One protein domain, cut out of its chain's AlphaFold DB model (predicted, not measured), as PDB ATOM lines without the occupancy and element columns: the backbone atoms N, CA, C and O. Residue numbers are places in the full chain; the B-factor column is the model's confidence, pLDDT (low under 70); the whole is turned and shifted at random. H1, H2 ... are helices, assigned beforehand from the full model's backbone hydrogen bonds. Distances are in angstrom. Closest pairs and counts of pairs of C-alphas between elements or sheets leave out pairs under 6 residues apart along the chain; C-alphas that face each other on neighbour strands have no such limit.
ATOM      1  N   THR A   2     169.071 148.618 121.735       92.19
ATOM      2  CA  THR A   2     167.828 149.223 122.260       92.19
ATOM      3  C   THR A   2     167.302 148.530 123.518       92.19
ATOM      4  O   THR A   2     167.091 149.197 124.523       92.19
ATOM      5  N   THR A   3     167.194 147.199 123.505       94.56
ATOM      6  CA  THR A   3     166.746 146.382 124.647       94.56
ATOM      7  C   THR A   3     167.590 146.634 125.898       94.56
ATOM      8  O   THR A   3     167.073 146.979 126.952       94.56
ATOM      9  N   LEU A   4     168.918 146.575 125.763       94.88
ATOM     10  CA  LEU A   4     169.850 146.862 126.856       94.88
ATOM     11  C   LEU A   4     169.698 148.292 127.389       94.88
ATOM     12  O   LEU A   4     169.682 148.494 128.599       94.88
ATOM     13  N   ALA A   5     169.553 149.286 126.509       95.44
ATOM     14  CA  ALA A   5     169.349 150.671 126.925       95.44
ATOM     15  C   ALA A   5     168.036 150.853 127.705       95.44
ATOM     16  O   ALA A   5     168.020 151.591 128.692       95.44
ATOM     17  N   PHE A   6     166.965 150.163 127.303       96.50
ATOM     18  CA  PHE A   6     165.688 150.165 128.014       96.50
ATOM     19  C   PHE A   6     165.843 149.603 129.432       96.50
ATOM     20  O   PHE A   6     165.597 150.323 130.400       96.50
ATOM     21  N   PHE A   7     166.358 148.379 129.572       97.50
ATOM     22  CA  PHE A   7     166.541 147.746 130.884       97.50
ATOM     23  C   PHE A   7     167.512 148.520 131.782       97.50
ATOM     24  O   PHE A   7     167.217 148.741 132.951       97.50
ATOM     25  N   VAL A   8     168.624 149.036 131.245       97.12
ATOM     26  CA  VAL A   8     169.545 149.910 131.998       97.12
ATOM     27  C   VAL A   8     168.836 151.177 132.486       97.12
ATOM     28  O   VAL A   8     169.100 151.645 133.596       97.12
ATOM     29  N   THR A   9     167.940 151.748 131.681       95.75
ATOM     30  CA  THR A   9     167.166 152.935 132.069       95.75
ATOM     31  C   THR A   9     166.216 152.621 133.216       95.75
ATOM     32  O   THR A   9     166.234 153.339 134.217       95.75
ATOM     33  N   VAL A  10     165.453 151.528 133.117       96.69
ATOM     34  CA  VAL A  10     164.526 151.120 134.181       96.69
ATOM     35  C   VAL A  10     165.284 150.720 135.446       96.69
ATOM     36  O   VAL A  10     164.949 151.216 136.517       96.69
ATOM     37  N   TYR A  11     166.376 149.960 135.335       97.62
ATOM     38  CA  TYR A  11     167.282 149.632 136.444       97.62
ATOM     39  C   TYR A  11     167.712 150.877 137.232       97.62
ATOM     40  O   TYR A  11     167.569 150.953 138.453       97.62
ATOM     41  N   ASN A  12     168.171 151.917 136.534       97.00
ATOM     42  CA  ASN A  12     168.590 153.162 137.176       97.00
ATOM     43  C   ASN A  12     167.424 153.976 137.754       97.00
ATOM     44  O   ASN A  12     167.655 154.823 138.622       97.00
ATOM     45  N   ALA A  13     166.203 153.786 137.255       95.81
ATOM     46  CA  ALA A  13     165.015 154.444 137.783       95.81
ATOM     47  C   ALA A  13     164.538 153.750 139.065       95.81
ATOM     48  O   ALA A  13     164.283 154.426 140.063       95.81
ATOM     49  N   VAL A  14     164.485 152.414 139.049       96.81
ATOM     50  CA  VAL A  14     164.103 151.556 140.181       96.81
ATOM     51  C   VAL A  14     165.031 151.789 141.367       96.81
ATOM     52  O   VAL A  14     164.574 152.075 142.472       96.81
ATOM     53  N   TYR A  15     166.341 151.781 141.128       96.62
ATOM     54  CA  TYR A  15     167.331 151.918 142.193       96.62
ATOM     55  C   TYR A  15     167.785 153.355 142.461       96.62
ATOM     56  O   TYR A  15     168.810 153.573 143.116       96.62
ATOM     57  N   ARG A  16     167.048 154.364 141.981       96.00
ATOM     58  CA  ARG A  16     167.432 155.771 142.150       96.00
ATOM     59  C   ARG A  16     167.715 156.100 143.619       96.00
ATOM     60  O   ARG A  16     166.871 155.921 144.495       96.00
ATOM     61  N   GLY A  17     168.900 156.648 143.877       95.56
ATOM     62  CA  GLY A  17     169.331 157.074 145.210       95.56
ATOM     63  C   GLY A  17     169.557 155.945 146.222       95.56
ATOM     64  O   GLY A  17     169.889 156.240 147.374       95.56
ATOM     65  N   ASN A  18     169.419 154.674 145.827       96.50
ATOM     66  CA  ASN A  18     169.677 153.522 146.687       96.50
ATOM     67  C   ASN A  18     171.188 153.261 146.795       96.50
ATOM     68  O   ASN A  18     171.747 152.391 146.129       96.50
ATOM     69  N   MET A  19     171.859 154.069 147.619       95.81
ATOM     70  CA  MET A  19     173.309 153.984 147.792       95.81
ATOM     71  C   MET A  19     173.758 152.632 148.344       95.81
ATOM     72  O   MET A  19     174.798 152.163 147.905       95.81
ATOM     73  N   ASP A  20     172.974 151.996 149.219       96.31
ATOM     74  CA  ASP A  20     173.331 150.706 149.818       96.31
ATOM     75  C   ASP A  20     173.450 149.610 148.748       96.31
ATOM     76  O   ASP A  20     174.422 148.848 148.735       96.31
ATOM     77  N   MET A  21     172.513 149.581 147.790       95.00
ATOM     78  CA  MET A  21     172.593 148.694 146.625       95.00
ATOM     79  C   MET A  21     173.859 148.988 145.809       95.00
ATOM     80  O   MET A  21     174.653 148.079 145.551       95.00
ATOM     81  N   PHE A  22     174.102 150.259 145.463       95.69
ATOM     82  CA  PHE A  22     175.264 150.630 144.654       95.69
ATOM     83  C   PHE A  22     176.598 150.322 145.350       95.69
ATOM     84  O   PHE A  22     177.518 149.845 144.693       95.69
ATOM     85  N   THR A  23     176.718 150.538 146.662       95.25
ATOM     86  CA  THR A  23     177.929 150.196 147.433       95.25
ATOM     87  C   THR A  23     178.138 148.702 147.585       95.25
ATOM     88  O   THR A  23     179.276 148.259 147.676       95.25
ATOM     89  N   THR A  24     177.059 147.922 147.589       94.62
ATOM     90  CA  THR A  24     177.152 146.460 147.648       94.62
ATOM     91  C   THR A  24     177.600 145.884 146.306       94.62
ATOM     92  O   THR A  24     178.381 144.937 146.272       94.62
ATOM     93  N   ARG A  25     177.119 146.450 145.192       92.75
ATOM     94  CA  ARG A  25     177.317 145.876 143.854       92.75
ATOM     95  C   ARG A  25     178.521 146.437 143.097       92.75
ATOM     96  O   ARG A  25     179.094 145.738 142.266       92.75
ATOM     97  N   TYR A  26     178.909 147.687 143.344       94.69
ATOM     98  CA  TYR A  26     179.930 148.379 142.558       94.69
ATOM     99  C   TYR A  26     181.171 148.715 143.381       94.69
ATOM    100  O   TYR A  26     181.107 148.995 144.573       94.69
ATOM    101  N   LYS A  27     182.320 148.749 142.697       94.38
ATOM    102  CA  LYS A  27     183.610 149.139 143.278       94.38
ATOM    103  C   LYS A  27     183.580 150.583 143.788       94.38
ATOM    104  O   LYS A  27     182.967 151.447 143.156       94.38
ATOM    105  N   ASP A  28     184.377 150.863 144.819       95.56
ATOM    106  CA  ASP A  28     184.529 152.197 145.426       95.56
ATOM    107  C   ASP A  28     184.819 153.312 144.416       95.56
ATOM    108  O   ASP A  28     184.328 154.433 144.543       95.56
ATOM    109  N   LEU A  29     185.580 153.006 143.361       94.88
ATOM    110  CA  LEU A  29     185.872 153.970 142.301       94.88
ATOM    111  C   LEU A  29     184.590 154.498 141.634       94.88
ATOM    112  O   LEU A  29     184.486 155.691 141.372       94.88
ATOM    113  N   VAL A  30     183.597 153.635 141.404       94.25
ATOM    114  CA  VAL A  30     182.304 154.024 140.823       94.25
ATOM    115  C   VAL A  30     181.466 154.767 141.858       94.25
ATOM    116  O   VAL A  30     180.932 155.837 141.573       94.25
ATOM    117  N   THR A  31     181.370 154.231 143.074       95.62
ATOM    118  CA  THR A  31     180.472 154.759 144.112       95.62
ATOM    119  C   THR A  31     180.948 156.091 144.684       95.62
ATOM    120  O   THR A  31     180.116 156.908 145.069       95.62
ATOM    121  N   SER A  32     182.250 156.394 144.621       96.00
ATOM    122  CA  SER A  32     182.813 157.716 144.951       96.00
ATOM    123  C   SER A  32     182.267 158.851 144.073       96.00
ATOM    124  O   SER A  32     182.300 160.025 144.446       96.00
ATOM    125  N   HIS A  33     181.732 158.503 142.902       94.88
ATOM    126  CA  HIS A  33     181.081 159.420 141.980       94.88
ATOM    127  C   HIS A  33     179.555 159.430 142.138       94.88
ATOM    128  O   HIS A  33     178.872 160.086 141.349       94.88
ATOM    129  N   LEU A  34     179.002 158.728 143.121       95.94
ATOM    130  CA  LEU A  34     177.570 158.638 143.359       95.94
ATOM    131  C   LEU A  34     177.207 159.279 144.700       95.94
ATOM    132  O   LEU A  34     178.002 159.393 145.626       95.94
ATOM    133  N   SER A  35     175.969 159.736 144.779       95.06
ATOM    134  CA  SER A  35     175.348 160.255 145.989       95.06
ATOM    135  C   SER A  35     173.864 159.928 145.920       95.06
ATOM    136  O   SER A  35     173.341 159.677 144.831       95.06
ATOM    137  N   LYS A  36     173.166 159.995 147.054       94.94
ATOM    138  CA  LYS A  36     171.720 159.745 147.104       94.94
ATOM    139  C   LYS A  36     170.929 160.602 146.104       94.94
ATOM    140  O   LYS A  36     169.954 160.129 145.533       94.94
ATOM    141  N   ASP A  37     171.376 161.830 145.852       93.06
ATOM    142  CA  ASP A  37     170.692 162.763 144.951       93.06
ATOM    143  C   ASP A  37     171.038 162.561 143.472       93.06
ATOM    144  O   ASP A  37     170.298 163.029 142.606       93.06
ATOM    145  N   THR A  38     172.155 161.895 143.168       94.25
ATOM    146  CA  THR A  38     172.668 161.753 141.797       94.25
ATOM    147  C   THR A  38     172.643 160.324 141.273       94.25
ATOM    148  O   THR A  38     172.760 160.155 140.068       94.25
ATOM    149  N   ALA A  39     172.558 159.304 142.127       95.81
ATOM    150  CA  ALA A  39     172.623 157.906 141.712       95.81
ATOM    151  C   ALA A  39     171.346 157.479 140.974       95.81
ATOM    152  O   ALA A  39     170.241 157.637 141.502       95.81
ATOM    153  N   GLY A  40     171.498 156.930 139.769       95.81
ATOM    154  CA  GLY A  40     170.383 156.529 138.917       95.81
ATOM    155  C   GLY A  40     169.759 157.691 138.140       95.81
ATOM    156  O   GLY A  40     170.344 158.775 138.027       95.81
ATOM    157  N   ILE A  41     168.554 157.478 137.607       95.56
ATOM    158  CA  ILE A  41     167.813 158.447 136.780       95.56
ATOM    159  C   ILE A  41     166.519 158.883 137.443       95.56
ATOM    160  O   ILE A  41     165.852 158.100 138.107       95.56
ATOM    161  N   ALA A  42     166.188 160.170 137.323       91.62
ATOM    162  CA  ALA A  42     164.970 160.710 137.912       91.62
ATOM    163  C   ALA A  42     163.768 160.356 137.037       91.62
ATOM    164  O   ALA A  42     163.843 160.457 135.818       91.62
ATOM    165  N   THR A  43     162.624 160.049 137.643       86.44
ATOM    166  CA  THR A  43     161.359 159.877 136.902       86.44
ATOM    167  C   THR A  43     160.812 161.203 136.364       86.44
ATOM    168  O   THR A  43     159.952 161.235 135.491       86.44
ATOM    169  N   ARG A  44     161.337 162.326 136.868       90.81
ATOM    170  CA  ARG A  44     160.986 163.683 136.463       90.81
ATOM    171  C   ARG A  44     162.072 164.298 135.590       90.81
ATOM    172  O   ARG A  44     163.190 164.514 136.057       90.81
ATOM    173  N   TRP A  45     161.719 164.628 134.349       89.81
ATOM    174  CA  TRP A  45     162.650 165.176 133.355       89.81
ATOM    175  C   TRP A  45     163.332 166.473 133.825       89.81
ATOM    176  O   TRP A  45     164.523 166.672 133.587       89.81
ATOM    177  N   ASP A  46     162.613 167.330 134.561       93.56
ATOM    178  CA  ASP A  46     163.119 168.605 135.082       93.56
ATOM    179  C   ASP A  46     164.241 168.422 136.115       93.56
ATOM    180  O   ASP A  46     164.997 169.351 136.400       93.56
ATOM    181  N   GLN A  47     164.379 167.211 136.653       89.81
ATOM    182  CA  GLN A  47     165.397 166.859 137.633       89.81
ATOM    183  C   GLN A  47     166.617 166.180 137.008       89.81
ATOM    184  O   GLN A  47     167.556 165.883 137.732       89.81
ATOM    185  N   TRP A  48     166.651 165.927 135.699       91.94
ATOM    186  CA  TRP A  48     167.791 165.236 135.085       91.94
ATOM    187  C   TRP A  48     169.100 166.039 135.140       91.94
ATOM    188  O   TRP A  48     170.131 165.457 135.497       91.94
ATOM    189  N   PRO A  49     169.118 167.355 134.838       92.56
ATOM    190  CA  PRO A  49     170.359 168.122 134.829       92.56
ATOM    191  C   PRO A  49     171.037 168.133 136.205       92.56
ATOM    192  O   PRO A  49     170.493 168.629 137.188       92.56
ATOM    193  N   GLY A  50     172.246 167.573 136.279       87.56
ATOM    194  CA  GLY A  50     173.064 167.562 137.495       87.56
ATOM    195  C   GLY A  50     172.601 166.619 138.614       87.56
ATOM    196  O   GLY A  50     173.336 166.487 139.592       87.56
ATOM    197  N   LYS A  51     171.448 165.937 138.489       92.00
ATOM    198  CA  LYS A  51     170.926 164.983 139.499       92.00
ATOM    199  C   LYS A  51     170.657 163.572 138.961       92.00
ATOM    200  O   LYS A  51     169.926 162.791 139.577       92.00
ATOM    201  N   THR A  52     171.247 163.247 137.818       93.38
ATOM    202  CA  THR A  52     171.206 161.912 137.219       93.38
ATOM    203  C   THR A  52     172.624 161.476 136.876       93.38
ATOM    204  O   THR A  52     173.364 162.206 136.213       93.38
ATOM    205  N   ARG A  53     172.996 160.274 137.313       94.56
ATOM    206  CA  ARG A  53     174.209 159.550 136.927       94.56
ATOM    207  C   ARG A  53     173.805 158.107 136.681       94.56
ATOM    208  O   ARG A  53     173.520 157.370 137.621       94.56
ATOM    209  N   MET A  54     173.758 157.752 135.402       94.50
ATOM    210  CA  MET A  54     173.438 156.405 134.950       94.50
ATOM    211  C   MET A  54     174.593 155.465 135.263       94.50
ATOM    212  O   MET A  54     175.743 155.754 134.928       94.50
ATOM    213  N   VAL A  55     174.272 154.340 135.884       95.62
ATOM    214  CA  VAL A  55     175.217 153.288 136.238       95.62
ATOM    215  C   VAL A  55     174.891 152.058 135.401       95.62
ATOM    216  O   VAL A  55     173.745 151.617 135.354       95.62
ATOM    217  N   ILE A  56     175.896 151.518 134.715       95.50
ATOM    218  CA  ILE A  56     175.754 150.323 133.882       95.50
ATOM    219  C   ILE A  56     176.521 149.200 134.580       95.50
ATOM    220  O   ILE A  56     177.737 149.331 134.749       95.50
ATOM    221  N   PRO A  57     175.849 148.134 135.044       94.94
ATOM    222  CA  PRO A  57     176.535 146.980 135.602       94.94
ATOM    223  C   PRO A  57     177.265 146.237 134.481       94.94
ATOM    224  O   PRO A  57     176.682 145.880 133.457       94.94
ATOM    225  N   LEU A  58     178.568 146.058 134.669       94.19
ATOM    226  CA  LEU A  58     179.416 145.280 133.778       94.19
ATOM    227  C   LEU A  58     179.650 143.914 134.405       94.19
ATOM    228  O   LEU A  58     179.767 143.812 135.629       94.19
ATOM    229  N   SER A  59     179.751 142.897 133.561       92.06
ATOM    230  CA  SER A  59     180.105 141.550 133.993       92.06
ATOM    231  C   SER A  59     181.601 141.442 134.315       92.06
ATOM    232  O   SER A  59     182.335 142.437 134.340       92.06
ATOM    233  N   ASP A  60     182.070 140.220 134.576       89.38
ATOM    234  CA  ASP A  60     183.488 139.927 134.780       89.38
ATOM    235  C   ASP A  60     184.349 140.477 133.624       89.38
ATOM    236  O   ASP A  60     183.960 140.432 132.456       89.38
ATOM    237  N   ALA A  61     185.542 140.983 133.946       89.44
ATOM    238  CA  ALA A  61     186.477 141.526 132.965       89.44
ATOM    239  C   ALA A  61     186.874 140.501 131.887       89.44
ATOM    240  O   ALA A  61     187.183 140.899 130.765       89.44
ATOM    241  N   ARG A  62     186.818 139.200 132.199       88.75
ATOM    242  CA  ARG A  62     187.027 138.100 131.240       88.75
ATOM    243  C   ARG A  62     185.998 138.085 130.103       88.75
ATOM    244  O   ARG A  62     186.291 137.579 129.028       88.75
ATOM    245  N   LEU A  63     184.821 138.671 130.323       92.06
ATOM    246  CA  LEU A  63     183.720 138.749 129.355       92.06
ATOM    247  C   LEU A  63     183.727 140.062 128.559       92.06
ATOM    248  O   LEU A  63     182.811 140.336 127.785       92.06
ATOM    249  N   ALA A  64     184.738 140.912 128.747       91.38
ATOM    250  CA  ALA A  64     184.818 142.174 128.034       91.38
ATOM    251  C   ALA A  64     184.920 141.943 126.516       91.38
ATOM    252  O   ALA A  64     185.839 141.288 126.030       91.38
ATOM    253  N   GLY A  65     183.989 142.527 125.761       88.75
ATOM    254  CA  GLY A  65     183.917 142.395 124.303       88.75
ATOM    255  C   GLY A  65     183.028 141.250 123.812       88.75
ATOM    256  O   GLY A  65     182.804 141.162 122.607       88.75
ATOM    257  N   THR A  66     182.481 140.424 124.711       90.94
ATOM    258  CA  THR A  66     181.472 139.406 124.374       90.94
ATOM    259  C   THR A  66     180.056 139.958 124.536       90.94
ATOM    260  O   THR A  66     179.858 141.080 125.030       90.94
ATOM    261  N   VAL A  67     179.048 139.173 124.143       88.00
ATOM    262  CA  VAL A  67     177.640 139.551 124.328       88.00
ATOM    263  C   VAL A  67     177.293 139.764 125.810       88.00
ATOM    264  O   VAL A  67     176.501 140.651 126.119       88.00
ATOM    265  N   SER A  68     177.997 139.078 126.717       92.19
ATOM    266  CA  SER A  68     177.853 139.173 128.173       92.19
ATOM    267  C   SER A  68     178.639 140.321 128.819       92.19
ATOM    268  O   SER A  68     178.842 140.301 130.028       92.19
ATOM    269  N   THR A  69     179.118 141.324 128.068       94.38
ATOM    270  CA  THR A  69     179.872 142.462 128.648       94.38
ATOM    271  C   THR A  69     179.051 143.232 129.695       94.38
ATOM    272  O   THR A  69     179.594 143.714 130.692       94.38
ATOM    273  N   ILE A  70     177.744 143.372 129.461       94.88
ATOM    274  CA  ILE A  70     176.802 143.989 130.402       94.88
ATOM    275  C   ILE A  70     176.166 142.873 131.224       94.88
ATOM    276  O   ILE A  70     175.758 141.859 130.667       94.88
ATOM    277  N   ASP A  71     176.065 143.073 132.535       95.38
ATOM    278  CA  ASP A  71     175.442 142.098 133.429       95.38
ATOM    279  C   ASP A  71     173.919 142.150 133.245       95.38
ATOM    280  O   ASP A  71     173.215 142.964 133.852       95.38
ATOM    281  N   THR A  72     173.416 141.299 132.352       95.88
ATOM    282  CA  THR A  72     171.984 141.163 132.068       95.88
ATOM    283  C   THR A  72     171.208 140.724 133.302       95.88
ATOM    284  O   THR A  72     170.116 141.239 133.524       95.88
ATOM    285  N   SER A  73     171.777 139.866 134.150       95.62
ATOM    286  CA  SER A  73     171.181 139.407 135.411       95.62
ATOM    287  C   SER A  73     170.948 140.569 136.377       95.62
ATOM    288  O   SER A  73     169.937 140.603 137.070       95.62
ATOM    289  N   ALA A  74     171.837 141.571 136.389       95.38
ATOM    290  CA  ALA A  74     171.643 142.800 137.161       95.38
ATOM    291  C   ALA A  74     170.453 143.624 136.691       95.38
ATOM    292  O   ALA A  74     169.647 144.082 137.491       95.38
ATOM    293  N   ILE A  75     170.412 143.906 135.392       96.56
ATOM    294  CA  ILE A  75     169.484 144.895 134.842       96.56
ATOM    295  C   ILE A  75     168.087 144.324 134.642       96.56
ATOM    296  O   ILE A  75     167.189 145.097 134.349       96.56
ATOM    297  N   SER A  76     167.913 143.010 134.772       96.38
ATOM    298  CA  SER A  76     166.638 142.295 134.629       96.38
ATOM    299  C   SER A  76     166.264 141.520 135.895       96.38
ATOM    300  O   SER A  76     165.573 140.509 135.826       96.38
ATOM    301  N   ASP A  77     166.710 141.986 137.064       96.00
ATOM    302  CA  ASP A  77     166.276 141.404 138.334       96.00
ATOM    303  C   ASP A  77     164.751 141.533 138.553       96.00
ATOM    304  O   ASP A  77     164.019 142.118 137.743       96.00
ATOM    305  N   SER A  78     164.256 140.949 139.647       95.50
ATOM    306  CA  SER A  78     162.825 140.921 139.954       95.50
ATOM    307  C   SER A  78     162.215 142.316 140.053       95.50
ATOM    308  O   SER A  78     161.159 142.544 139.473       95.50
ATOM    309  N   ASP A  79     162.887 143.254 140.722       96.44
ATOM    310  CA  ASP A  79     162.360 144.599 140.971       96.44
ATOM    311  C   ASP A  79     162.276 145.392 139.659       96.44
ATOM    312  O   ASP A  79     161.302 146.108 139.401       96.44
ATOM    313  N   VAL A  80     163.274 145.232 138.786       96.88
ATOM    314  CA  VAL A  80     163.252 145.837 137.451       96.88
ATOM    315  C   VAL A  80     162.178 145.207 136.576       96.88
ATOM    316  O   VAL A  80     161.420 145.927 135.928       96.88
ATOM    317  N   THR A  81     162.072 143.882 136.575       95.56
ATOM    318  CA  THR A  81     161.080 143.167 135.765       95.56
ATOM    319  C   THR A  81     159.656 143.480 136.215       95.56
ATOM    320  O   THR A  81     158.785 143.699 135.373       95.56
ATOM    321  N   GLU A  82     159.406 143.567 137.521       96.44
ATOM    322  CA  GLU A  82     158.128 144.025 138.069       96.44
ATOM    323  C   GLU A  82     157.807 145.445 137.618       96.44
ATOM    324  O   GLU A  82     156.689 145.696 137.174       96.44
ATOM    325  N   LYS A  83     158.792 146.350 137.629       96.00
ATOM    326  CA  LYS A  83     158.557 147.715 137.160       96.00
ATOM    327  C   LYS A  83     158.236 147.784 135.667       96.00
ATOM    328  O   LYS A  83     157.398 148.581 135.266       96.00
ATOM    329  N   ILE A  84     158.878 146.946 134.855       96.31
ATOM    330  CA  ILE A  84     158.623 146.841 133.410       96.31
ATOM    331  C   ILE A  84     157.219 146.280 133.132       96.31
ATOM    332  O   ILE A  84     156.575 146.708 132.180       96.31
ATOM    333  N   ARG A  85     156.718 145.357 133.967       95.44
ATOM    334  CA  ARG A  85     155.366 144.782 133.831       95.44
ATOM    335  C   ARG A  85     154.237 145.798 134.015       95.44
ATOM    336  O   ARG A  85     153.111 145.491 133.644       95.44
ATOM    337  N   GLU A  86     154.512 146.955 134.613       94.38
ATOM    338  CA  GLU A  86     153.523 148.029 134.769       94.38
ATOM    339  C   GLU A  86     153.269 148.811 133.469       94.38
ATOM    340  O   GLU A  86     152.300 149.566 133.406       94.38
ATOM    341  N   GLU A  87     154.129 148.667 132.458       93.62
ATOM    342  CA  GLU A  87     153.931 149.269 131.135       93.62
ATOM    343  C   GLU A  87     152.855 148.519 130.331       93.62
ATOM    344  O   GLU A  87     152.497 147.379 130.649       93.62
TER     345      GLU A  87
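This is residues 2 to 87 of the 411 residues of an uncharacterized protein of Treponema sp (UniProt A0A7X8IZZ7). Two small groups of helices stand either side of a long winding strip of chain: the longest helix, H1, with the short H4 and H5 packed on it, and the pair H2 and H3. The strip, residues 32 to 71, passes between the two groups and reaches both ends of the longest axis, near Asp 46 at one end and near Arg 62 at the other. The printed part has 86 residues with five named helices, H1 to H5 in that order along the chain, and no named strand. The class is all helix, though only 36 of the 86 residues are in named elements. The whole is compact, with a radius of gyration of the C-alphas of 12.9 A and spans of 38 by 33 by 20 A.

H1, residues 2 to 14, touches H5, residues 78 to 85, at a steep tilt of 66 degrees, and the two run opposite ways. Their closest C-alphas are those of Tyr 11 and Val 80, 5.6 A apart. With residues 7 to 11 alone, H1 touches H4, residues 72 to 75; the closest C-alphas are those of Tyr 11 and Ile 75, 5.5 A apart. H4 and H5 meet only through their link. H2, residues 19 to 25, and H3, residues 28 to 31, are close but not clearly touching: their closest C-alphas, those of Thr 23 and Thr 31, are 6.2 A apart. H1 and H2 are apart, and among the other pairs that are apart are H1 and H3, and H2 and H5. Every pair of O i and N i+4 is within hydrogen-bond range in H1, H2 and H5; H3 and H4 are too short for such a pair, and each has its one O i to N i+3 pair within range.

H1 begins at C-alpha 2 at (167.828, 149.223, 122.260) and measures 18.5 A from first to last C-alpha. H5 is 10.4 A long and H2 9.9 A; H4 and H3, with four residues each, measure 5.3 A and 5.0 A. H2 begins at C-alpha 19 at (173.309, 153.984, 147.792), and H5 ends at C-alpha 85 at (155.366, 144.782, 133.831).

The two C-alphas farthest apart, those of Asp 46 and Arg 62, are 38.9 A apart. The C-alphas of Thr 2 and Glu 87, the first and last printed, are 16.5 A apart. The link from H3 to H4 is long, with 40 residues; the other three links are tight. The printed part has no cut, its mean pLDDT is 94.3, and no printed residue is under 70.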